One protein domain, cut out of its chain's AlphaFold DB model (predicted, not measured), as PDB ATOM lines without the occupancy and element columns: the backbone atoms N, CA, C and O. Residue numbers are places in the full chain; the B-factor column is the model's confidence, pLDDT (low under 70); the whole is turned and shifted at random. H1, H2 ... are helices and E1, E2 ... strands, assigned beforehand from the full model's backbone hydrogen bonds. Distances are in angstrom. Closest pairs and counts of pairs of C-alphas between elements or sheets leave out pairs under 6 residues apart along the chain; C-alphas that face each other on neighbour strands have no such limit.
ATOM      1  N   GLN A   2      33.144 -49.140  -1.428       65.44
ATOM      2  CA  GLN A   2      33.599 -49.732  -0.160       65.44
ATOM      3  C   GLN A   2      32.420 -49.794   0.833       65.44
ATOM      4  O   GLN A   2      31.494 -48.990   0.696       65.44
ATOM      5  N   PRO A   3      32.409 -50.735   1.793       79.06
ATOM      6  CA  PRO A   3      31.391 -50.763   2.836       79.06
ATOM      7  C   PRO A   3      31.597 -49.631   3.855       79.06
ATOM      8  O   PRO A   3      32.719 -49.171   4.058       79.06
ATOM      9  N   TYR A   4      30.517 -49.184   4.495       86.38
ATOM     10  CA  TYR A   4      30.534 -48.101   5.485       86.38
ATOM     11  C   TYR A   4      29.344 -48.202   6.453       86.38
ATOM     12  O   TYR A   4      28.419 -48.986   6.234       86.38
ATOM     13  N   VAL A   5      29.367 -47.405   7.525       88.88
ATOM     14  CA  VAL A   5      28.308 -47.345   8.548       88.88
ATOM     15  C   VAL A   5      27.702 -45.948   8.599       88.88
ATOM     16  O   VAL A   5      28.422 -44.954   8.498       88.88
ATOM     17  N   LEU A   6      26.386 -45.875   8.785       91.19
ATOM     18  CA  LEU A   6      25.682 -44.655   9.179       91.19
ATOM     19  C   LEU A   6      24.922 -44.878  10.490       91.19
ATOM     20  O   LEU A   6      24.422 -45.969  10.747       91.19
ATOM     21  N   TYR A   7      24.787 -43.827  11.285       91.94
ATOM     22  CA  TYR A   7      24.113 -43.805  12.580       91.94
ATOM     23  C   TYR A   7      22.794 -43.036  12.451       91.94
ATOM     24  O   TYR A   7      22.754 -41.970  11.831       91.94
ATOM     25  N   HIS A   8      21.717 -43.575  13.019       91.19
ATOM     26  CA  HIS A   8      20.386 -42.980  12.979       91.19
ATOM     27  C   HIS A   8      20.243 -41.848  14.005       91.19
ATOM     28  O   HIS A   8      20.561 -42.016  15.182       91.19
ATOM     29  N   CYS A   9      19.700 -40.710  13.575       92.12
ATOM     30  CA  CYS A   9      19.327 -39.601  14.442       92.12
ATOM     31  C   CYS A   9      17.793 -39.453  14.480       92.12
ATOM     32  O   CYS A   9      17.212 -39.025  13.476       92.12
ATOM     33  N   PRO A  10      17.120 -39.733  15.615       86.75
ATOM     34  CA  PRO A  10      15.672 -39.576  15.743       86.75
ATOM     35  C   PRO A  10      15.301 -38.086  15.806       86.75
ATOM     36  O   PRO A  10      15.251 -37.474  16.872       86.75
ATOM     37  N   CYS A  11      15.086 -37.485  14.635       83.62
ATOM     38  CA  CYS A  11      14.869 -36.043  14.486       83.62
ATOM     39  C   CYS A  11      13.454 -35.581  14.877       83.62
ATOM     40  O   CYS A  11      13.282 -34.409  15.192       83.62
ATOM     41  N   GLU A  12      12.459 -36.473  14.833       63.84
ATOM     42  CA  GLU A  12      11.028 -36.118  14.897       63.84
ATOM     43  C   GLU A  12      10.341 -36.496  16.222       63.84
ATOM     44  O   GLU A  12       9.223 -36.064  16.483       63.84
ATOM     45  N   GLN A  13      11.002 -37.259  17.101       57.78
ATOM     46  CA  GLN A  13      10.412 -37.794  18.343       57.78
ATOM     47  C   GLN A  13      10.267 -36.749  19.478       57.78
ATOM     48  O   GLN A  13      10.250 -37.101  20.654       57.78
ATOM     49  N   VAL A  52      11.425 -51.486  16.858       62.12
ATOM     50  CA  VAL A  52      11.165 -51.487  15.408       62.12
ATOM     51  C   VAL A  52      12.339 -50.826  14.673       62.12
ATOM     52  O   VAL A  52      12.652 -49.672  14.981       62.12
ATOM     53  N   PRO A  53      12.979 -51.496  13.694       65.88
ATOM     54  CA  PRO A  53      14.036 -50.884  12.897       65.88
ATOM     55  C   PRO A  53      13.480 -49.725  12.049       65.88
ATOM     56  O   PRO A  53      12.470 -49.910  11.364       65.88
ATOM     57  N   PRO A  54      14.126 -48.544  12.036       74.25
ATOM     58  CA  PRO A  54      13.777 -47.476  11.105       74.25
ATOM     59  C   PRO A  54      14.075 -47.904   9.661       74.25
ATOM     60  O   PRO A  54      14.997 -48.686   9.411       74.25
ATOM     61  N   GLU A  55      13.318 -47.365   8.700       75.25
ATOM     62  CA  GLU A  55      13.534 -47.633   7.274       75.25
ATOM     63  C   GLU A  55      14.987 -47.350   6.872       75.25
ATOM     64  O   GLU A  55      15.549 -46.311   7.221       75.25
ATOM     65  N   LEU A  56      15.611 -48.257   6.116       75.62
ATOM     66  CA  LEU A  56      17.005 -48.089   5.702       75.62
ATOM     67  C   LEU A  56      17.120 -47.234   4.422       75.62
ATOM     68  O   LEU A  56      16.288 -47.372   3.520       75.62
ATOM     69  N   PRO A  57      18.191 -46.426   4.267       73.38
ATOM     70  CA  PRO A  57      18.445 -45.584   3.086       73.38
ATOM     71  C   PRO A  57      18.462 -46.275   1.705       73.38
ATOM     72  O   PRO A  57      18.445 -45.579   0.685       73.38
ATOM     73  N   ALA A  58      18.536 -47.612   1.651       65.75
ATOM     74  CA  ALA A  58      18.384 -48.413   0.429       65.75
ATOM     75  C   ALA A  58      16.921 -48.678   0.029       65.75
ATOM     76  O   ALA A  58      16.656 -48.890  -1.151       65.75
ATOM     77  N   TYR A  59      15.989 -48.680   0.987       68.25
ATOM     78  CA  TYR A  59      14.569 -48.976   0.758       68.25
ATOM     79  C   TYR A  59      13.703 -47.711   0.728       68.25
ATOM     80  O   TYR A  59      12.645 -47.712   0.108       68.25
ATOM     81  N   SER A  60      14.172 -46.623   1.348       76.69
ATOM     82  CA  SER A  60      13.453 -45.350   1.452       76.69
ATOM     83  C   SER A  60      14.388 -44.166   1.172       76.69
ATOM     84  O   SER A  60      15.364 -43.967   1.906       76.69
ATOM     85  N   PRO A  61      14.132 -43.340   0.136       76.19
ATOM     86  CA  PRO A  61      14.911 -42.126  -0.108       76.19
ATOM     87  C   PRO A  61      14.837 -41.124   1.052       76.19
ATOM     88  O   PRO A  61      15.820 -40.435   1.316       76.19
ATOM     89  N   ALA A  62      13.715 -41.079   1.782       77.62
ATOM     90  CA  ALA A  62      13.533 -40.201   2.938       77.62
ATOM     91  C   ALA A  62      14.477 -40.564   4.100       77.62
ATOM     92  O   ALA A  62      15.064 -39.678   4.727       77.62
ATOM     93  N   ALA A  63      14.721 -41.860   4.326       78.50
ATOM     94  CA  ALA A  63      15.643 -42.336   5.356       78.50
ATOM     95  C   ALA A  63      17.084 -41.814   5.183       78.50
ATOM     96  O   ALA A  63      17.800 -41.642   6.172       78.50
ATOM     97  N   ARG A  64      17.509 -41.464   3.955       80.94
ATOM     98  CA  ARG A  64      18.826 -40.846   3.687       80.94
ATOM     99  C   ARG A  64      19.078 -39.577   4.515       80.94
ATOM    100  O   ARG A  64      20.232 -39.240   4.754       80.94
ATOM    101  N   TYR A  65      18.028 -38.887   4.970       84.88
ATOM    102  CA  TYR A  65      18.137 -37.673   5.783       84.88
ATOM    103  C   TYR A  65      18.137 -37.912   7.304       84.88
ATOM    104  O   TYR A  65      18.332 -36.951   8.051       84.88
ATOM    105  N   ALA A  66      17.907 -39.146   7.770       88.31
ATOM    106  CA  ALA A  66      17.950 -39.528   9.188       88.31
ATOM    107  C   ALA A  66      19.248 -40.263   9.580       88.31
ATOM    108  O   ALA A  66      19.588 -40.334  10.760       88.31
ATOM    109  N   PHE A  67      19.978 -40.800   8.598       90.25
ATOM    110  CA  PHE A  67      21.218 -41.553   8.788       90.25
ATOM    111  C   PHE A  67      22.456 -40.714   8.433       90.25
ATOM    112  O   PHE A  67      22.529 -40.116   7.360       90.25
ATOM    113  N   HIS A  68      23.452 -40.686   9.322       93.12
ATOM    114  CA  HIS A  68      24.613 -39.792   9.222       93.12
ATOM    115  C   HIS A  68      25.941 -40.472   9.601       93.12
ATOM    116  O   HIS A  68      25.957 -41.482  10.299       93.12
ATOM    117  N   GLN A  69      27.068 -39.899   9.171       93.00
ATOM    118  CA  GLN A  69      28.409 -40.314   9.610       93.00
ATOM    119  C   GLN A  69      28.681 -39.844  11.052       93.00
ATOM    120  O   GLN A  69      28.211 -38.772  11.449       93.00
ATOM    121  N   LEU A  70      29.442 -40.618  11.832       91.44
ATOM    122  CA  LEU A  70      29.631 -40.407  13.276       91.44
ATOM    123  C   LEU A  70      30.261 -39.043  13.618       91.44
ATOM    124  O   LEU A  70      29.877 -38.394  14.588       91.44
ATOM    125  N   GLU A  71      31.187 -38.575  12.788       92.75
ATOM    126  CA  GLU A  71      31.915 -37.310  12.924       92.75
ATOM    127  C   GLU A  71      31.002 -36.086  12.750       92.75
ATOM    128  O   GLU A  71      31.305 -34.994  13.235       92.75
ATOM    129  N   SER A  72      29.867 -36.265  12.066       94.06
ATOM    130  CA  SER A  72      28.867 -35.219  11.825       94.06
ATOM    131  C   SER A  72      27.809 -35.107  12.934       94.06
ATOM    132  O   SER A  72      26.961 -34.210  12.883       94.06
ATOM    133  N   LEU A  73      27.852 -36.008  13.922       95.12
ATOM    134  CA  LEU A  73      26.849 -36.160  14.973       95.12
ATOM    135  C   LEU A  73      27.306 -35.620  16.334       95.12
ATOM    136  O   LEU A  73      28.491 -35.470  16.644       95.12
ATOM    137  N   TYR A  74      26.311 -35.375  17.177       95.12
ATOM    138  CA  TYR A  74      26.433 -34.951  18.563       95.12
ATOM    139  C   TYR A  74      25.717 -35.950  19.468       95.12
ATOM    140  O   TYR A  74      24.756 -36.600  19.051       95.12
ATOM    141  N   PHE A  75      26.177 -36.046  20.708       92.94
ATOM    142  CA  PHE A  75      25.498 -36.777  21.772       92.94
ATOM    143  C   PHE A  75      25.022 -35.769  22.820       92.94
ATOM    144  O   PHE A  75      25.685 -34.757  23.045       92.94
ATOM    145  N   CYS A  76      23.864 -36.005  23.427       92.56
ATOM    146  CA  CYS A  76      23.351 -35.183  24.516       92.56
ATOM    147  C   CYS A  76      23.328 -36.017  25.798       92.56
ATOM    148  O   CYS A  76      22.546 -36.954  25.875       92.56
ATOM    149  N   ASP A  77      24.147 -35.646  26.777       88.19
ATOM    150  CA  ASP A  77      24.351 -36.320  28.072       88.19
ATOM    151  C   ASP A  77      23.214 -36.092  29.090       88.19
ATOM    152  O   ASP A  77      23.026 -36.885  30.009       88.19
ATOM    153  N   GLU A  78      22.406 -35.042  28.918       89.31
ATOM    154  CA  GLU A  78      21.171 -34.847  29.704       89.31
ATOM    155  C   GLU A  78      20.004 -35.765  29.304       89.31
ATOM    156  O   GLU A  78      19.108 -35.992  30.111       89.31
ATOM    157  N   VAL A 439      30.602 -34.026  20.978       93.12
ATOM    158  CA  VAL A 439      30.652 -34.687  19.654       93.12
ATOM    159  C   VAL A 439      30.491 -36.198  19.802       93.12
ATOM    160  O   VAL A 439      31.114 -36.785  20.682       93.12
ATOM    161  N   ALA A 440      29.695 -36.839  18.944       91.12
ATOM    162  CA  ALA A 440      29.302 -38.241  19.126       91.12
ATOM    163  C   ALA A 440      30.492 -39.223  19.156       91.12
ATOM    164  O   ALA A 440      30.456 -40.197  19.903       91.12
ATOM    165  N   THR A 441      31.586 -38.916  18.447       88.69
ATOM    166  CA  THR A 441      32.861 -39.669  18.459       88.69
ATOM    167  C   THR A 441      33.485 -39.859  19.846       88.69
ATOM    168  O   THR A 441      34.365 -40.696  20.006       88.69
ATOM    169  N   ASN A 442      33.090 -39.055  20.839       85.56
ATOM    170  CA  ASN A 442      33.622 -39.116  22.202       85.56
ATOM    171  C   ASN A 442      32.740 -39.939  23.168       85.56
ATOM    172  O   ASN A 442      33.125 -40.109  24.324       85.56
ATOM    173  N   PHE A 443      31.557 -40.379  22.720       83.00
ATOM    174  CA  PHE A 443      30.501 -40.980  23.553       83.00
ATOM    175  C   PHE A 443      29.996 -42.313  22.983       83.00
ATOM    176  O   PHE A 443      29.641 -43.208  23.743       83.00
ATOM    177  N   LEU A 444      29.981 -42.456  21.653       84.31
ATOM    178  CA  LEU A 444      29.536 -43.659  20.951       84.31
ATOM    179  C   LEU A 444      30.732 -44.517  20.502       84.31
ATOM    180  O   LEU A 444      31.775 -43.959  20.152       84.31
ATOM    181  N   PRO A 445      30.585 -45.853  20.426       82.62
ATOM    182  CA  PRO A 445      31.577 -46.713  19.789       82.62
ATOM    183  C   PRO A 445      31.672 -46.426  18.283       82.62
ATOM    184  O   PRO A 445      30.656 -46.262  17.599       82.62
ATOM    185  N   GLU A 446      32.894 -46.406  17.753       86.94
ATOM    186  CA  GLU A 446      33.181 -46.231  16.326       86.94
ATOM    187  C   GLU A 446      33.073 -47.594  15.627       86.94
ATOM    188  O   GLU A 446      33.914 -48.475  15.825       86.94
ATOM    189  N   VAL A 447      32.027 -47.797  14.822       85.00
ATOM    190  CA  VAL A 447      31.798 -49.051  14.097       85.00
ATOM    191  C   VAL A 447      32.312 -48.911  12.669       85.00
ATOM    192  O   VAL A 447      31.807 -48.108  11.886       85.00
ATOM    193  N   GLN A 448      33.292 -49.735  12.312       86.44
ATOM    194  CA  GLN A 448      33.818 -49.844  10.954       86.44
ATOM    195  C   GLN A 448      33.369 -51.166  10.329       86.44
ATOM    196  O   GLN A 448      33.466 -52.217  10.962       86.44
ATOM    197  N   VAL A 449      32.951 -51.142   9.061       81.31
ATOM    198  CA  VAL A 449      32.727 -52.368   8.281       81.31
ATOM    199  C   VAL A 449      33.866 -52.558   7.286       81.31
ATOM    200  O   VAL A 449      34.284 -51.618   6.618       81.31
ATOM    201  N   GLY A 450      34.352 -53.790   7.164       77.38
ATOM    202  CA  GLY A 450      35.317 -54.197   6.150       77.38
ATOM    203  C   GLY A 450      34.887 -55.462   5.413       77.38
ATOM    204  O   GLY A 450      34.009 -56.204   5.854       77.38
ATOM    205  N   VAL A 451      35.556 -55.739   4.297       71.12
ATOM    206  CA  VAL A 451      35.574 -57.076   3.694       71.12
ATOM    207  C   VAL A 451      36.752 -57.825   4.314       71.12
ATOM    208  O   VAL A 451      37.866 -57.303   4.325       71.12
ATOM    209  N   ALA A 452      36.519 -59.022   4.855       67.12
ATOM    210  CA  ALA A 452      37.608 -59.861   5.348       67.12
ATOM    211  C   ALA A 452      38.452 -60.382   4.165       67.12
ATOM    212  O   ALA A 452      37.885 -60.646   3.096       67.12
ATOM    213  N   PRO A 453      39.777 -60.580   4.325       64.81
ATOM    214  CA  PRO A 453      40.560 -61.317   3.334       64.81
ATOM    215  C   PRO A 453      39.944 -62.706   3.119       64.81
ATOM    216  O   PRO A 453      39.398 -63.293   4.059       64.81
ATOM    217  N   GLN A 454      39.992 -63.223   1.887       58.12
ATOM    218  CA  GLN A 454      39.379 -64.516   1.563       58.12
ATOM    219  C   GLN A 454      39.982 -65.614   2.446       58.12
ATOM    220  O   GLN A 454      41.199 -65.768   2.498       58.12
ATOM    221  N   GLN A 455      39.127 -66.362   3.144       52.84
ATOM    222  CA  GLN A 455      39.535 -67.474   4.001       52.84
ATOM    223  C   GLN A 455      39.444 -68.770   3.178       52.84
ATOM    224  O   GLN A 455      38.331 -69.262   2.981       52.84
ATOM    225  N   PRO A 456      40.559 -69.334   2.672       45.81
ATOM    226  CA  PRO A 456      40.515 -70.453   1.721       45.81
ATOM    227  C   PRO A 456      39.961 -71.752   2.330       45.81
ATOM    228  O   PRO A 456      39.551 -72.649   1.601       45.81
ATOM    229  N   LEU A 545      18.261 -72.605  10.631       54.16
ATOM    230  CA  LEU A 545      18.050 -71.279  10.058       54.16
ATOM    231  C   LEU A 545      17.068 -71.334   8.873       54.16
ATOM    232  O   LEU A 545      17.380 -71.875   7.809       54.16
ATOM    233  N   LEU A 546      15.876 -70.766   9.060       51.34
ATOM    234  CA  LEU A 546      14.766 -70.813   8.109       51.34
ATOM    235  C   LEU A 546      14.753 -69.591   7.166       51.34
ATOM    236  O   LEU A 546      14.827 -68.450   7.630       51.34
ATOM    237  N   PRO A 547      14.592 -69.789   5.841       46.88
ATOM    238  CA  PRO A 547      14.359 -68.700   4.894       46.88
ATOM    239  C   PRO A 547      13.090 -67.912   5.238       46.88
ATOM    240  O   PRO A 547      12.038 -68.506   5.462       46.88
ATOM    241  N   GLY A 548      13.171 -66.582   5.215       48.16
ATOM    242  CA  GLY A 548      12.067 -65.683   5.559       48.16
ATOM    243  C   GLY A 548      11.938 -65.349   7.049       48.16
ATOM    244  O   GLY A 548      11.024 -64.610   7.402       48.16
ATOM    245  N   GLN A 549      12.825 -65.850   7.918       53.84
ATOM    246  CA  GLN A 549      12.892 -65.447   9.329       53.84
ATOM    247  C   GLN A 549      14.076 -64.511   9.611       53.84
ATOM    248  O   GLN A 549      15.118 -64.576   8.955       53.84
ATOM    249  N   THR A 550      13.898 -63.649  10.614       58.09
ATOM    250  CA  THR A 550      14.926 -62.743  11.141       58.09
ATOM    251  C   THR A 550      15.553 -63.343  12.387       58.09
ATOM    252  O   THR A 550      14.843 -63.723  13.316       58.09
ATOM    253  N   TYR A 551      16.881 -63.402  12.407       61.34
ATOM    254  CA  TYR A 551      17.660 -63.908  13.532       61.34
ATOM    255  C   TYR A 551      18.457 -62.768  14.161       61.34
ATOM    256  O   TYR A 551      19.321 -62.190  13.505       61.34
ATOM    257  N   THR A 552      18.164 -62.459  15.424       66.25
ATOM    258  CA  THR A 552      18.884 -61.457  16.217       66.25
ATOM    259  C   THR A 552      20.136 -62.078  16.828       66.25
ATOM    260  O   THR A 552      20.048 -62.986  17.655       66.25
ATOM    261  N   PHE A 553      21.313 -61.573  16.465       69.50
ATOM    262  CA  PHE A 553      22.586 -61.976  17.065       69.50
ATOM    263  C   PHE A 553      23.037 -60.924  18.080       69.50
ATOM    264  O   PHE A 553      23.217 -59.763  17.715       69.50
ATOM    265  N   GLN A 554      23.243 -61.330  19.336       77.44
ATOM    266  CA  GLN A 554      23.737 -60.452  20.398       77.44
ATOM    267  C   GLN A 554      25.248 -60.633  20.610       77.44
ATOM    268  O   GLN A 554      25.717 -61.730  20.906       77.44
ATOM    269  N   LEU A 555      26.003 -59.537  20.536       75.69
ATOM    270  CA  LEU A 555      27.416 -59.463  20.910       75.69
ATOM    271  C   LEU A 555      27.580 -58.448  22.048       75.69
ATOM    272  O   LEU A 555      27.420 -57.249  21.829       75.69
ATOM    273  N   LYS A 556      27.903 -58.916  23.260       76.62
ATOM    274  CA  LYS A 556      28.184 -58.047  24.415       76.62
ATOM    275  C   LYS A 556      29.694 -57.875  24.600       76.62
ATOM    276  O   LYS A 556      30.406 -58.851  24.816       76.62
ATOM    277  N   ILE A 557      30.161 -56.631  24.536       77.00
ATOM    278  CA  ILE A 557      31.560 -56.220  24.693       77.00
ATOM    279  C   ILE A 557      31.653 -55.317  25.924       77.00
ATOM    280  O   ILE A 557      31.101 -54.219  25.919       77.00
ATOM    281  N   THR A 558      32.368 -55.737  26.965       80.50
ATOM    282  CA  THR A 558      32.756 -54.840  28.067       80.50
ATOM    283  C   THR A 558      34.072 -54.160  27.706       80.50
ATOM    284  O   THR A 558      35.013 -54.835  27.302       80.50
ATOM    285  N   ASN A 559      34.143 -52.836  27.833       77.88
ATOM    286  CA  ASN A 559      35.323 -52.044  27.512       77.88
ATOM    287  C   ASN A 559      36.428 -52.266  28.561       77.88
ATOM    288  O   ASN A 559      36.218 -51.912  29.724       77.88
ATOM    289  N   PRO A 560      37.602 -52.817  28.200       72.94
ATOM    290  CA  PRO A 560      38.693 -53.006  29.150       72.94
ATOM    291  C   PRO A 560      39.577 -51.755  29.312       72.94
ATOM    292  O   PRO A 560      40.469 -51.764  30.160       72.94
ATOM    293  N   LEU A 561      39.339 -50.700  28.518       71.69
ATOM    294  CA  LEU A 561      40.184 -49.507  28.395       71.69
ATOM    295  C   LEU A 561      39.419 -48.215  28.714       71.69
ATOM    296  O   LEU A 561      38.217 -48.120  28.488       71.69
ATOM    297  N   ASP A 562      40.145 -47.165  29.090       68.62
ATOM    298  CA  ASP A 562      39.633 -45.789  29.201       68.62
ATOM    299  C   ASP A 562      39.698 -45.045  27.850       68.62
ATOM    300  O   ASP A 562      40.078 -43.878  27.753       68.62
ATOM    301  N   GLU A 563      39.378 -45.757  26.772       68.31
ATOM    302  CA  GLU A 563      39.437 -45.333  25.369       68.31
ATOM    303  C   GLU A 563      38.107 -45.668  24.674       68.31
ATOM    304  O   GLU A 563      37.344 -46.523  25.133       68.31
ATOM    305  N   ALA A 564      37.811 -45.003  23.553       68.69
ATOM    306  CA  ALA A 564      36.603 -45.282  22.780       68.69
ATOM    307  C   ALA A 564      36.695 -46.648  22.076       68.69
ATOM    308  O   ALA A 564      37.632 -46.900  21.317       68.69
ATOM    309  N   LEU A 565      35.699 -47.517  22.285       72.75
ATOM    310  CA  LEU A 565      35.626 -48.811  21.603       72.75
ATOM    311  C   LEU A 565      35.524 -48.627  20.082       72.75
ATOM    312  O   LEU A 565      34.558 -48.050  19.577       72.75
ATOM    313  N   ARG A 566      36.492 -49.192  19.355       79.88
ATOM    314  CA  ARG A 566      36.451 -49.371  17.899       79.88
ATOM    315  C   ARG A 566      36.013 -50.790  17.569       79.88
ATOM    316  O   ARG A 566      36.717 -51.744  17.890       79.88
ATOM    317  N   VAL A 567      34.872 -50.939  16.904       78.25
ATOM    318  CA  VAL A 567      34.304 -52.244  16.541       78.25
ATOM    319  C   VAL A 567      34.436 -52.447  15.036       78.25
ATOM    320  O   VAL A 567      33.714 -51.833  14.253       78.25
ATOM    321  N   LYS A 568      35.361 -53.315  14.617       80.12
ATOM    322  CA  LYS A 568      35.593 -53.626  13.201       80.12
ATOM    323  C   LYS A 568      34.886 -54.921  12.801       80.12
ATOM    324  O   LYS A 568      35.367 -56.012  13.092       80.12
ATOM    325  N   ILE A 569      33.761 -54.798  12.101       77.56
ATOM    326  CA  ILE A 569      32.968 -55.925  11.595       77.56
ATOM    327  C   ILE A 569      33.471 -56.291  10.193       77.56
ATOM    328  O   ILE A 569      33.368 -55.493   9.261       77.56
ATOM    329  N   ALA A 570      34.030 -57.490  10.022       74.25
ATOM    330  CA  ALA A 570      34.596 -57.941   8.750       74.25
ATOM    331  C   ALA A 570      33.735 -59.039   8.105       74.25
ATOM    332  O   ALA A 570      33.606 -60.135   8.643       74.25
ATOM    333  N   PHE A 571      33.169 -58.765   6.928       69.06
ATOM    334  CA  PHE A 571      32.332 -59.725   6.203       69.06
ATOM    335  C   PHE A 571      33.189 -60.622   5.305       69.06
ATOM    336  O   PHE A 571      33.871 -60.139   4.396       69.06
ATOM    337  N   VAL A 572      33.144 -61.936   5.541       62.84
ATOM    338  CA  VAL A 572      33.840 -62.931   4.713       62.84
ATOM    339  C   VAL A 572      33.136 -63.075   3.366       62.84
ATOM    340  O   VAL A 572      31.975 -63.473   3.295       62.84
ATOM    341  N   ARG A 573      33.861 -62.806   2.276       57.19
ATOM    342  CA  ARG A 573      33.457 -63.241   0.934       57.19
ATOM    343  C   ARG A 573      33.967 -64.658   0.712       57.19
ATOM    344  O   ARG A 573      35.177 -64.861   0.629       57.19
ATOM    345  N   PHE A 798      34.156 -39.447  28.881       66.31
ATOM    346  CA  PHE A 798      32.833 -40.027  29.141       66.31
ATOM    347  C   PHE A 798      32.896 -41.553  29.093       66.31
ATOM    348  O   PHE A 798      32.310 -42.213  29.935       66.31
ATOM    349  N   ILE A 799      33.643 -42.101  28.133       68.38
ATOM    350  CA  ILE A 799      33.908 -43.535  28.029       68.38
ATOM    351  C   ILE A 799      34.996 -43.915  29.040       68.38
ATOM    352  O   ILE A 799      36.097 -43.364  28.988       68.38
ATOM    353  N   GLN A 800      34.678 -44.865  29.919       67.56
ATOM    354  CA  GLN A 800      35.565 -45.390  30.960       67.56
ATOM    355  C   GLN A 800      35.663 -46.921  30.869       67.56
ATOM    356  O   GLN A 800      34.815 -47.591  30.257       67.56
ATOM    357  N   LYS A 801      36.688 -47.487  31.505       67.69
ATOM    358  CA  LYS A 801      36.828 -48.927  31.730       67.69
ATOM    359  C   LYS A 801      35.597 -49.487  32.458       67.69
ATOM    360  O   LYS A 801      35.120 -48.915  33.431       67.69
ATOM    361  N   GLY A 802      35.067 -50.612  31.978       68.69
ATOM    362  CA  GLY A 802      33.869 -51.270  32.521       68.69
ATOM    363  C   GLY A 802      32.544 -50.924  31.823       68.69
ATOM    364  O   GLY A 802      31.580 -51.670  31.982       68.69
ATOM    365  N   HIS A 803      32.485 -49.876  30.992       75.50
ATOM    366  CA  HIS A 803      31.317 -49.597  30.137       75.50
ATOM    367  C   HIS A 803      31.023 -50.793  29.215       75.50
ATOM    368  O   HIS A 803      31.958 -51.347  28.639       75.50
ATOM    369  N   SER A 804      29.761 -51.196  29.013       72.06
ATOM    370  CA  SER A 804      29.427 -52.373  28.192       72.06
ATOM    371  C   SER A 804      28.522 -52.047  26.997       72.06
ATOM    372  O   SER A 804      27.450 -51.460  27.124       72.06
ATOM    373  N   THR A 805      28.966 -52.429  25.800       74.31
ATOM    374  CA  THR A 805      28.236 -52.270  24.535       74.31
ATOM    375  C   THR A 805      27.608 -53.606  24.153       74.31
ATOM    376  O   THR A 805      28.323 -54.585  23.948       74.31
ATOM    377  N   ALA A 806      26.285 -53.659  24.031       72.94
ATOM    378  CA  ALA A 806      25.554 -54.792  23.478       72.94
ATOM    379  C   ALA A 806      25.091 -54.455  22.054       72.94
ATOM    380  O   ALA A 806      24.257 -53.576  21.840       72.94
ATOM    381  N   ILE A 807      25.648 -55.157  21.073       72.69
ATOM    382  CA  ILE A 807      25.298 -55.026  19.658       72.69
ATOM    383  C   ILE A 807      24.281 -56.110  19.313       72.69
ATOM    384  O   ILE A 807      24.518 -57.283  19.595       72.69
ATOM    385  N   PHE A 808      23.175 -55.715  18.689       72.94
ATOM    386  CA  PHE A 808      22.104 -56.583  18.215       72.94
ATOM    387  C   PHE A 808      22.014 -56.476  16.685       72.94
ATOM    388  O   PHE A 808      21.741 -55.415  16.120       72.94
ATOM    389  N   LEU A 809      22.301 -57.585  16.009       68.69
ATOM    390  CA  LEU A 809      22.338 -57.699  14.551       68.69
ATOM    391  C   LEU A 809      21.141 -58.521  14.071       68.69
ATOM    392  O   LEU A 809      21.151 -59.745  14.203       68.69
ATOM    393  N   ASP A 810      20.136 -57.852  13.508       63.91
ATOM    394  CA  ASP A 810      18.931 -58.491  12.975       63.91
ATOM    395  C   ASP A 810      19.144 -58.936  11.526       63.91
ATOM    396  O   ASP A 810      19.152 -58.143  10.582       63.91
ATOM    397  N   LEU A 811      19.328 -60.242  11.346       60.59
ATOM    398  CA  LEU A 811      19.649 -60.850  10.061       60.59
ATOM    399  C   LEU A 811      18.439 -61.605   9.504       60.59
ATOM    400  O   LEU A 811      18.220 -62.781   9.793       60.59
ATOM    401  N   ALA A 812      17.655 -60.899   8.687       54.19
ATOM    402  CA  ALA A 812      16.566 -61.459   7.890       54.19
ATOM    403  C   ALA A 812      17.121 -62.351   6.771       54.19
ATOM    404  O   ALA A 812      17.717 -61.858   5.812       54.19
ATOM    405  N   ILE A 813      16.928 -63.666   6.869       47.34
ATOM    406  CA  ILE A 813      17.375 -64.606   5.836       47.34
ATOM    407  C   ILE A 813      16.435 -64.494   4.638       47.34
ATOM    408  O   ILE A 813      15.228 -64.698   4.771       47.34
ATOM    409  N   ALA A 814      16.985 -64.206   3.456       43.59
ATOM    410  CA  ALA A 814      16.200 -64.115   2.228       43.59
ATOM    411  C   ALA A 814      15.338 -65.375   2.011       43.59
ATOM    412  O   ALA A 814      15.815 -66.505   2.146       43.59
ATOM    413  N   ALA A 815      14.065 -65.175   1.665       40.03
ATOM    414  CA  ALA A 815      13.148 -66.265   1.355       40.03
ATOM    415  C   ALA A 815      13.659 -67.115   0.172       40.03
ATOM    416  O   ALA A 815      14.432 -66.655  -0.669       40.03
ATOM    417  N   GLN A 842      21.589 -51.940  -3.488       64.62
ATOM    418  CA  GLN A 842      22.475 -51.817  -2.336       64.62
ATOM    419  C   GLN A 842      22.065 -52.813  -1.251       64.62
ATOM    420  O   GLN A 842      20.902 -52.866  -0.858       64.62
ATOM    421  N   ILE A 843      23.030 -53.561  -0.721       69.19
ATOM    422  CA  ILE A 843      22.836 -54.381   0.473       69.19
ATOM    423  C   ILE A 843      23.062 -53.481   1.689       69.19
ATOM    424  O   ILE A 843      24.198 -53.088   1.971       69.19
ATOM    425  N   GLN A 844      21.983 -53.171   2.404       71.75
ATOM    426  CA  GLN A 844      22.023 -52.494   3.698       71.75
ATOM    427  C   GLN A 844      21.352 -53.360   4.768       71.75
ATOM    428  O   GLN A 844      20.302 -53.954   4.518       71.75
ATOM    429  N   VAL A 845      21.963 -53.423   5.951       75.94
ATOM    430  CA  VAL A 845      21.481 -54.184   7.117       75.94
ATOM    431  C   VAL A 845      21.284 -53.230   8.294       75.94
ATOM    432  O   VAL A 845      22.126 -52.358   8.522       75.94
ATOM    433  N   ALA A 846      20.186 -53.389   9.032       76.56
ATOM    434  CA  ALA A 846      19.942 -52.653  10.269       76.56
ATOM    435  C   ALA A 846      20.705 -53.319  11.420       76.56
ATOM    436  O   ALA A 846      20.682 -54.538  11.570       76.56
ATOM    437  N   MET A 847      21.372 -52.515  12.242       81.56
ATOM    438  CA  MET A 847      22.024 -52.978  13.462       81.56
ATOM    439  C   MET A 847      21.646 -52.045  14.609       81.56
ATOM    440  O   MET A 847      21.878 -50.835  14.538       81.56
ATOM    441  N   HIS A 848      21.067 -52.617  15.657       81.75
ATOM    442  CA  HIS A 848      20.711 -51.922  16.885       81.75
ATOM    443  C   HIS A 848      21.873 -52.025  17.877       81.75
ATOM    444  O   HIS A 848      22.454 -53.092  18.063       81.75
ATOM    445  N   VAL A 849      22.242 -50.920  18.515       80.31
ATOM    446  CA  VAL A 849      23.332 -50.881  19.494       80.31
ATOM    447  C   VAL A 849      22.790 -50.312  20.791       80.31
ATOM    448  O   VAL A 849      22.364 -49.160  20.825       80.31
ATOM    449  N   THR A 850      22.848 -51.103  21.858       81.19
ATOM    450  CA  THR A 850      22.599 -50.652  23.228       81.19
ATOM    451  C   THR A 850      23.939 -50.417  23.911       81.19
ATOM    452  O   THR A 850      24.785 -51.308  23.972       81.19
ATOM    453  N   TYR A 851      24.144 -49.218  24.438       80.88
ATOM    454  CA  TYR A 851      25.324 -48.841  25.202       80.88
ATOM    455  C   TYR A 851      24.919 -48.631  26.662       80.88
ATOM    456  O   TYR A 851      24.038 -47.827  26.954       80.88
ATOM    457  N   SER A 852      25.555 -49.381  27.561       79.44
ATOM    458  CA  SER A 852      25.274 -49.402  29.000       79.44
ATOM    459  C   SER A 852      26.506 -48.968  29.784       79.44
ATOM    460  O   SER A 852      27.621 -49.421  29.501       79.44
ATOM    461  N   TYR A 853      26.331 -48.085  30.760       75.12
ATOM    462  CA  TYR A 853      27.431 -47.558  31.560       75.12
ATOM    463  C   TYR A 853      26.992 -47.157  32.970       75.12
ATOM    464  O   TYR A 853      25.806 -47.056  33.274       75.12
ATOM    465  N   VAL A 854      27.974 -46.931  33.840       67.94
ATOM    466  CA  VAL A 854      27.775 -46.373  35.180       67.94
ATOM    467  C   VAL A 854      28.564 -45.073  35.232       67.94
ATOM    468  O   VAL A 854      29.744 -45.047  34.898       67.94
ATOM    469  N   ASN A 855      27.907 -43.980  35.603       62.47
ATOM    470  CA  ASN A 855      28.542 -42.672  35.656       62.47
ATOM    471  C   ASN A 855      29.400 -42.538  36.928       62.47
ATOM    472  O   ASN A 855      28.909 -42.730  38.041       62.47
ATOM    473  N   SER A 856      30.677 -42.171  36.776       56.09
ATOM    474  CA  SER A 856      31.620 -42.086  37.903       56.09
ATOM    475  C   SER A 856      31.267 -41.025  38.943       56.09
ATOM    476  O   SER A 856      31.772 -41.074  40.060       56.09
ATOM    477  N   ASP A 857      30.464 -40.035  38.561       53.81
ATOM    478  CA  ASP A 857      30.149 -38.905  39.432       53.81
ATOM    479  C   ASP A 857      28.982 -39.261  40.377       53.81
ATOM    480  O   ASP A 857      29.008 -38.886  41.547       53.81
ATOM    481  N   ASP A 858      28.054 -40.115  39.926       50.09
ATOM    482  CA  ASP A 858      27.030 -40.735  40.781       50.09
ATOM    483  C   ASP A 858      27.667 -41.719  41.789       50.09
ATOM    484  O   ASP A 858      27.275 -41.761  42.952       50.09
ATOM    485  N   ALA A 859      28.713 -42.453  41.383       45.34
ATOM    486  CA  ALA A 859      29.449 -43.367  42.267       45.34
ATOM    487  C   ALA A 859      30.229 -42.652  43.392       45.34
ATOM    488  O   ALA A 859      30.410 -43.220  44.469       45.34
ATOM    489  N   ALA A 860      30.667 -41.407  43.169       46.53
ATOM    490  CA  ALA A 860      31.310 -40.589  44.198       46.53
ATOM    491  C   ALA A 860      30.299 -40.024  45.214       46.53
ATOM    492  O   ALA A 860      30.616 -39.906  46.396       46.53
ATOM    493  N   ALA A 861      29.074 -39.714  44.776       46.19
ATOM    494  CA  ALA A 861      28.010 -39.207  45.643       46.19
ATOM    495  C   ALA A 861      27.440 -40.277  46.598       46.19
ATOM    496  O   ALA A 861      26.978 -39.941  47.686       46.19
ATOM    497  N   THR A 862      27.494 -41.561  46.228       42.91
ATOM    498  CA  THR A 862      26.977 -42.679  47.043       42.91
ATOM    499  C   THR A 862      27.910 -43.151  48.169       42.91
ATOM    500  O   THR A 862      27.535 -44.034  48.930       42.91
ATOM    501  N   ALA A 863      29.110 -42.583  48.319       46.19
ATOM    502  CA  ALA A 863      30.141 -43.089  49.239       46.19
ATOM    503  C   ALA A 863      29.852 -42.901  50.751       46.19
ATOM    504  O   ALA A 863      30.703 -43.223  51.576       46.19
ATOM    505  N   THR A 864      28.688 -42.362  51.130       49.41
ATOM    506  CA  THR A 864      28.335 -42.009  52.522       49.41
ATOM    507  C   THR A 864      26.981 -42.555  52.998       49.41
ATOM    508  O   THR A 864      26.507 -42.144  54.059       49.41
ATOM    509  N   LYS A 865      26.343 -43.477  52.256       38.53
ATOM    510  CA  LYS A 865      25.125 -44.180  52.706       38.53
ATOM    511  C   LYS A 865      24.943 -45.545  52.039       38.53
ATOM    512  O   LYS A 865      25.012 -45.646  50.817       38.53
ATOM    513  N   ASP A 866      24.658 -46.558  52.854       43.72
ATOM    514  CA  ASP A 866      24.417 -47.937  52.418       43.72
ATOM    515  C   ASP A 866      23.198 -48.100  51.490       43.72
ATOM    516  O   ASP A 866      22.269 -47.290  51.483       43.72
ATOM    517  N   ASP A 867      23.211 -49.199  50.728       44.88
ATOM    518  CA  ASP A 867      22.093 -49.752  49.951       44.88
ATOM    519  C   ASP A 867      21.324 -48.779  49.033       44.88
ATOM    520  O   ASP A 867      20.092 -48.721  49.002       44.88
ATOM    521  N   SER A 868      22.058 -48.113  48.138       42.06
ATOM    522  CA  SER A 868      21.488 -47.625  46.875       42.06
ATOM    523  C   SER A 868      22.250 -48.180  45.667       42.06
ATOM    524  O   SER A 868      23.468 -48.067  45.552       42.06
ATOM    525  N   LYS A 869      21.524 -48.837  44.750       45.06
ATOM    526  CA  LYS A 869      22.101 -49.414  43.523       45.06
ATOM    527  C   LYS A 869      22.700 -48.299  42.666       45.06
ATOM    528  O   LYS A 869      21.969 -47.381  42.297       45.06
ATOM    529  N   HIS A 870      23.966 -48.430  42.258       51.44
ATOM    530  CA  HIS A 870      24.535 -47.577  41.209       51.44
ATOM    531  C   HIS A 870      23.609 -47.580  39.984       51.44
ATOM    532  O   HIS A 870      23.295 -48.637  39.432       51.44
ATOM    533  N   GLN A 871      23.143 -46.397  39.581       62.19
ATOM    534  CA  GLN A 871      22.114 -46.269  38.555       62.19
ATOM    535  C   GLN A 871      22.729 -46.448  37.161       62.19
ATOM    536  O   GLN A 871      23.152 -45.488  36.517       62.19
ATOM    537  N   GLN A 872      22.804 -47.704  36.714       69.06
ATOM    538  CA  GLN A 872      23.237 -48.061  35.365       69.06
ATOM    539  C   GLN A 872      22.369 -47.325  34.331       69.06
ATOM    540  O   GLN A 872      21.139 -47.420  34.362       69.06
ATOM    541  N   ARG A 873      23.017 -46.587  33.429       76.50
ATOM    542  CA  ARG A 873      22.379 -45.876  32.322       76.50
ATOM    543  C   ARG A 873      22.553 -46.666  31.037       76.50
ATOM    544  O   ARG A 873      23.680 -46.914  30.608       76.50
ATOM    545  N   ASP A 874      21.430 -46.980  30.406       79.50
ATOM    546  CA  ASP A 874      21.366 -47.680  29.130       79.50
ATOM    547  C   ASP A 874      20.701 -46.768  28.099       79.50
ATOM    548  O   ASP A 874      19.546 -46.373  28.265       79.50
ATOM    549  N   PHE A 875      21.402 -46.472  27.006       82.44
ATOM    550  CA  PHE A 875      20.806 -45.851  25.824       82.44
ATOM    551  C   PHE A 875      20.997 -46.739  24.603       82.44
ATOM    552  O   PHE A 875      21.854 -47.620  24.576       82.44
ATOM    553  N   SER A 876      20.184 -46.528  23.572       84.19
ATOM    554  CA  SER A 876      20.262 -47.332  22.357       84.19
ATOM    555  C   SER A 876      20.028 -46.520  21.093       84.19
ATOM    556  O   SER A 876      19.380 -45.473  21.108       84.19
ATOM    557  N   PHE A 877      20.627 -46.981  19.997       87.25
ATOM    558  CA  PHE A 877      20.570 -46.322  18.703       87.25
ATOM    559  C   PHE A 877      20.631 -47.325  17.552       87.25
ATOM    560  O   PHE A 877      21.247 -48.387  17.640       87.25
ATOM    561  N   TRP A 878      20.009 -46.953  16.437       87.69
ATOM    562  CA  TRP A 878      20.045 -47.723  15.199       87.69
ATOM    563  C   TRP A 878      21.205 -47.283  14.304       87.69
ATOM    564  O   TRP A 878      21.606 -46.118  14.286       87.69
ATOM    565  N   THR A 879      21.726 -48.221  13.522       87.50
ATOM    566  CA  THR A 879      22.758 -47.993  12.509       87.50
ATOM    567  C   THR A 879      22.420 -48.752  11.226       87.50
ATOM    568  O   THR A 879      21.740 -49.779  11.258       87.50
ATOM    569  N   ALA A 880      22.882 -48.231  10.090       86.50
ATOM    570  CA  ALA A 880      22.776 -48.854   8.778       86.50
ATOM    571  C   ALA A 880      24.171 -49.295   8.322       86.50
ATOM    572  O   ALA A 880      25.055 -48.461   8.112       86.50
ATOM    573  N   LEU A 881      24.361 -50.603   8.159       84.12
ATOM    574  CA  LEU A 881      25.582 -51.202   7.628       84.12
ATOM    575  C   LEU A 881      25.447 -51.334   6.107       84.12
ATOM    576  O   LEU A 881      24.702 -52.189   5.627       84.12
ATOM    577  N   HIS A 882      26.158 -50.512   5.333       81.12
ATOM    578  CA  HIS A 882      26.223 -50.647   3.878       81.12
ATOM    579  C   HIS A 882      27.302 -51.675   3.518       81.12
ATOM    580  O   HIS A 882      28.488 -51.433   3.737       81.12
ATOM    581  N   LEU A 883      26.907 -52.812   2.938       74.75
ATOM    582  CA  LEU A 883      27.820 -53.923   2.619       74.75
ATOM    583  C   LEU A 883      28.327 -53.892   1.164       74.75
ATOM    584  O   LEU A 883      29.356 -54.493   0.845       74.75
ATOM    585  N   GLY A 884      27.627 -53.169   0.287       69.25
ATOM    586  CA  GLY A 884      28.006 -52.920  -1.104       69.25
ATOM    587  C   GLY A 884      26.817 -52.972  -2.064       69.25
ATOM    588  O   GLY A 884      25.678 -53.194  -1.660       69.25
ATOM    589  N   THR A 885      27.087 -52.799  -3.357       63.94
ATOM    590  CA  THR A 885      26.103 -52.960  -4.437       63.94
ATOM    591  C   THR A 885      26.187 -54.354  -5.052       63.94
ATOM    592  O   THR A 885      27.278 -54.845  -5.350       63.94
ATOM    593  N   ILE A 886      25.035 -54.986  -5.284       57.91
ATOM    594  CA  ILE A 886      24.942 -56.150  -6.166       57.91
ATOM    595  C   ILE A 886      25.030 -55.623  -7.599       57.91
ATOM    596  O   ILE A 886      24.165 -54.868  -8.045       57.91
ATOM    597  N   ALA A 887      26.074 -56.013  -8.328       48.41
ATOM    598  CA  ALA A 887      26.121 -55.764  -9.762       48.41
ATOM    599  C   ALA A 887      24.969 -56.530 -10.446       48.41
ATOM    600  O   ALA A 887      24.737 -57.696 -10.099       48.41
TER     601      ALA A 887
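Overview. This is residues 2 to 13, 52 to 78, 439 to 456, 545 to 573, 798 to 815 and 842 to 887 of the 898 residues of an uncharacterized protein of Testicularia cyperi (UniProt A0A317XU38). A long, twisted sheet of five strands has a small sheet of two strands over part of one face, making a sandwich that is only partly face to face. Beyond one end of strands E7 and E8, short helix H2 and the link after it stretch the long axis, and residues 863 to 868 stick out free. The printed part has 150 residues, with elements in the order E1 H1 E2 E3 E4 E5 E6 E7 H2 E8, and is mostly strand. The large sheet, order E1 E8 E7 E6 E4, is antiparallel, and the small one, E3 E5, is parallel. The whole is only just compact, close to loose, with a radius of gyration of the C-alphas of 17.8 A, and spans 63 by 41 by 29 A.

Arrangement. E1, residues 4 to 8, is an edge strand and is antiparallel to E8, residues 873 to 885, with N 8 and O 878 2.8 A apart. E8 is antiparallel to E7, residues 842 to 853, with N 847 and O 879 at 2.9 A. E7 is antiparallel to E6, residues 804 to 812, with N 806 and O 850 at 2.8 A. E6 is antiparallel to E4, residues 550 to 558, the other edge strand, with N 557 and O 805 at 2.8 A. From edge to edge the strands' lines turn by 91 degrees. E3, residues 446 to 452, and E5, residues 566 to 572, are parallel neighbours, with N 569 and O 448 at 2.8 A. In the sandwich, two sheets face to face, the parts that face each other are 9.7 A centre to centre, and the strands of the one sheet are at 30 degrees to those of the other. The closest C-alphas of E1 and E3 are those of Tyr 4 and Val 449, 5.6 A apart. Residues 67 to 68 pair antiparallel with residues 7 to 8 of E1. H1, residues 62 to 65, is only just not on the large sheet, with 4 pairs of C-alphas within 10 A. E2, residues 73 to 76, pairs with no named strand and is only just apart from E1, at 8.5 A. H2, residues 856 to 861, is not on the large sheet; each of its O i to N i+4 pairs is within hydrogen-bond range, while H1 is too short for one.

Along the chain. E1 begins at C-alpha 4, (30.534, -48.101, 5.485). E4 is 25.8 A long, E6 25.7 A and E7 34.5 A. E8, 37.6 A, ends at C-alpha 885, (26.103, -52.960, -4.437).

Size, cuts and confidence. The two farthest C-alphas, of Thr 864 and Ala 887, are 63.8 A apart. Five cuts leave gaps of 14.0 A from C-alpha 13 to 52, 13.8 A from 78 to 439, 24.0 A from 456 to 545, 36.5 A from 573 to 798 and 17.6 A from 815 to 842. Of the links printed whole, H2 to E8 is long. The mean pLDDT of the printed part is 71.8; 64 residues are under 70, among them 545 to 553 and 854 to 872.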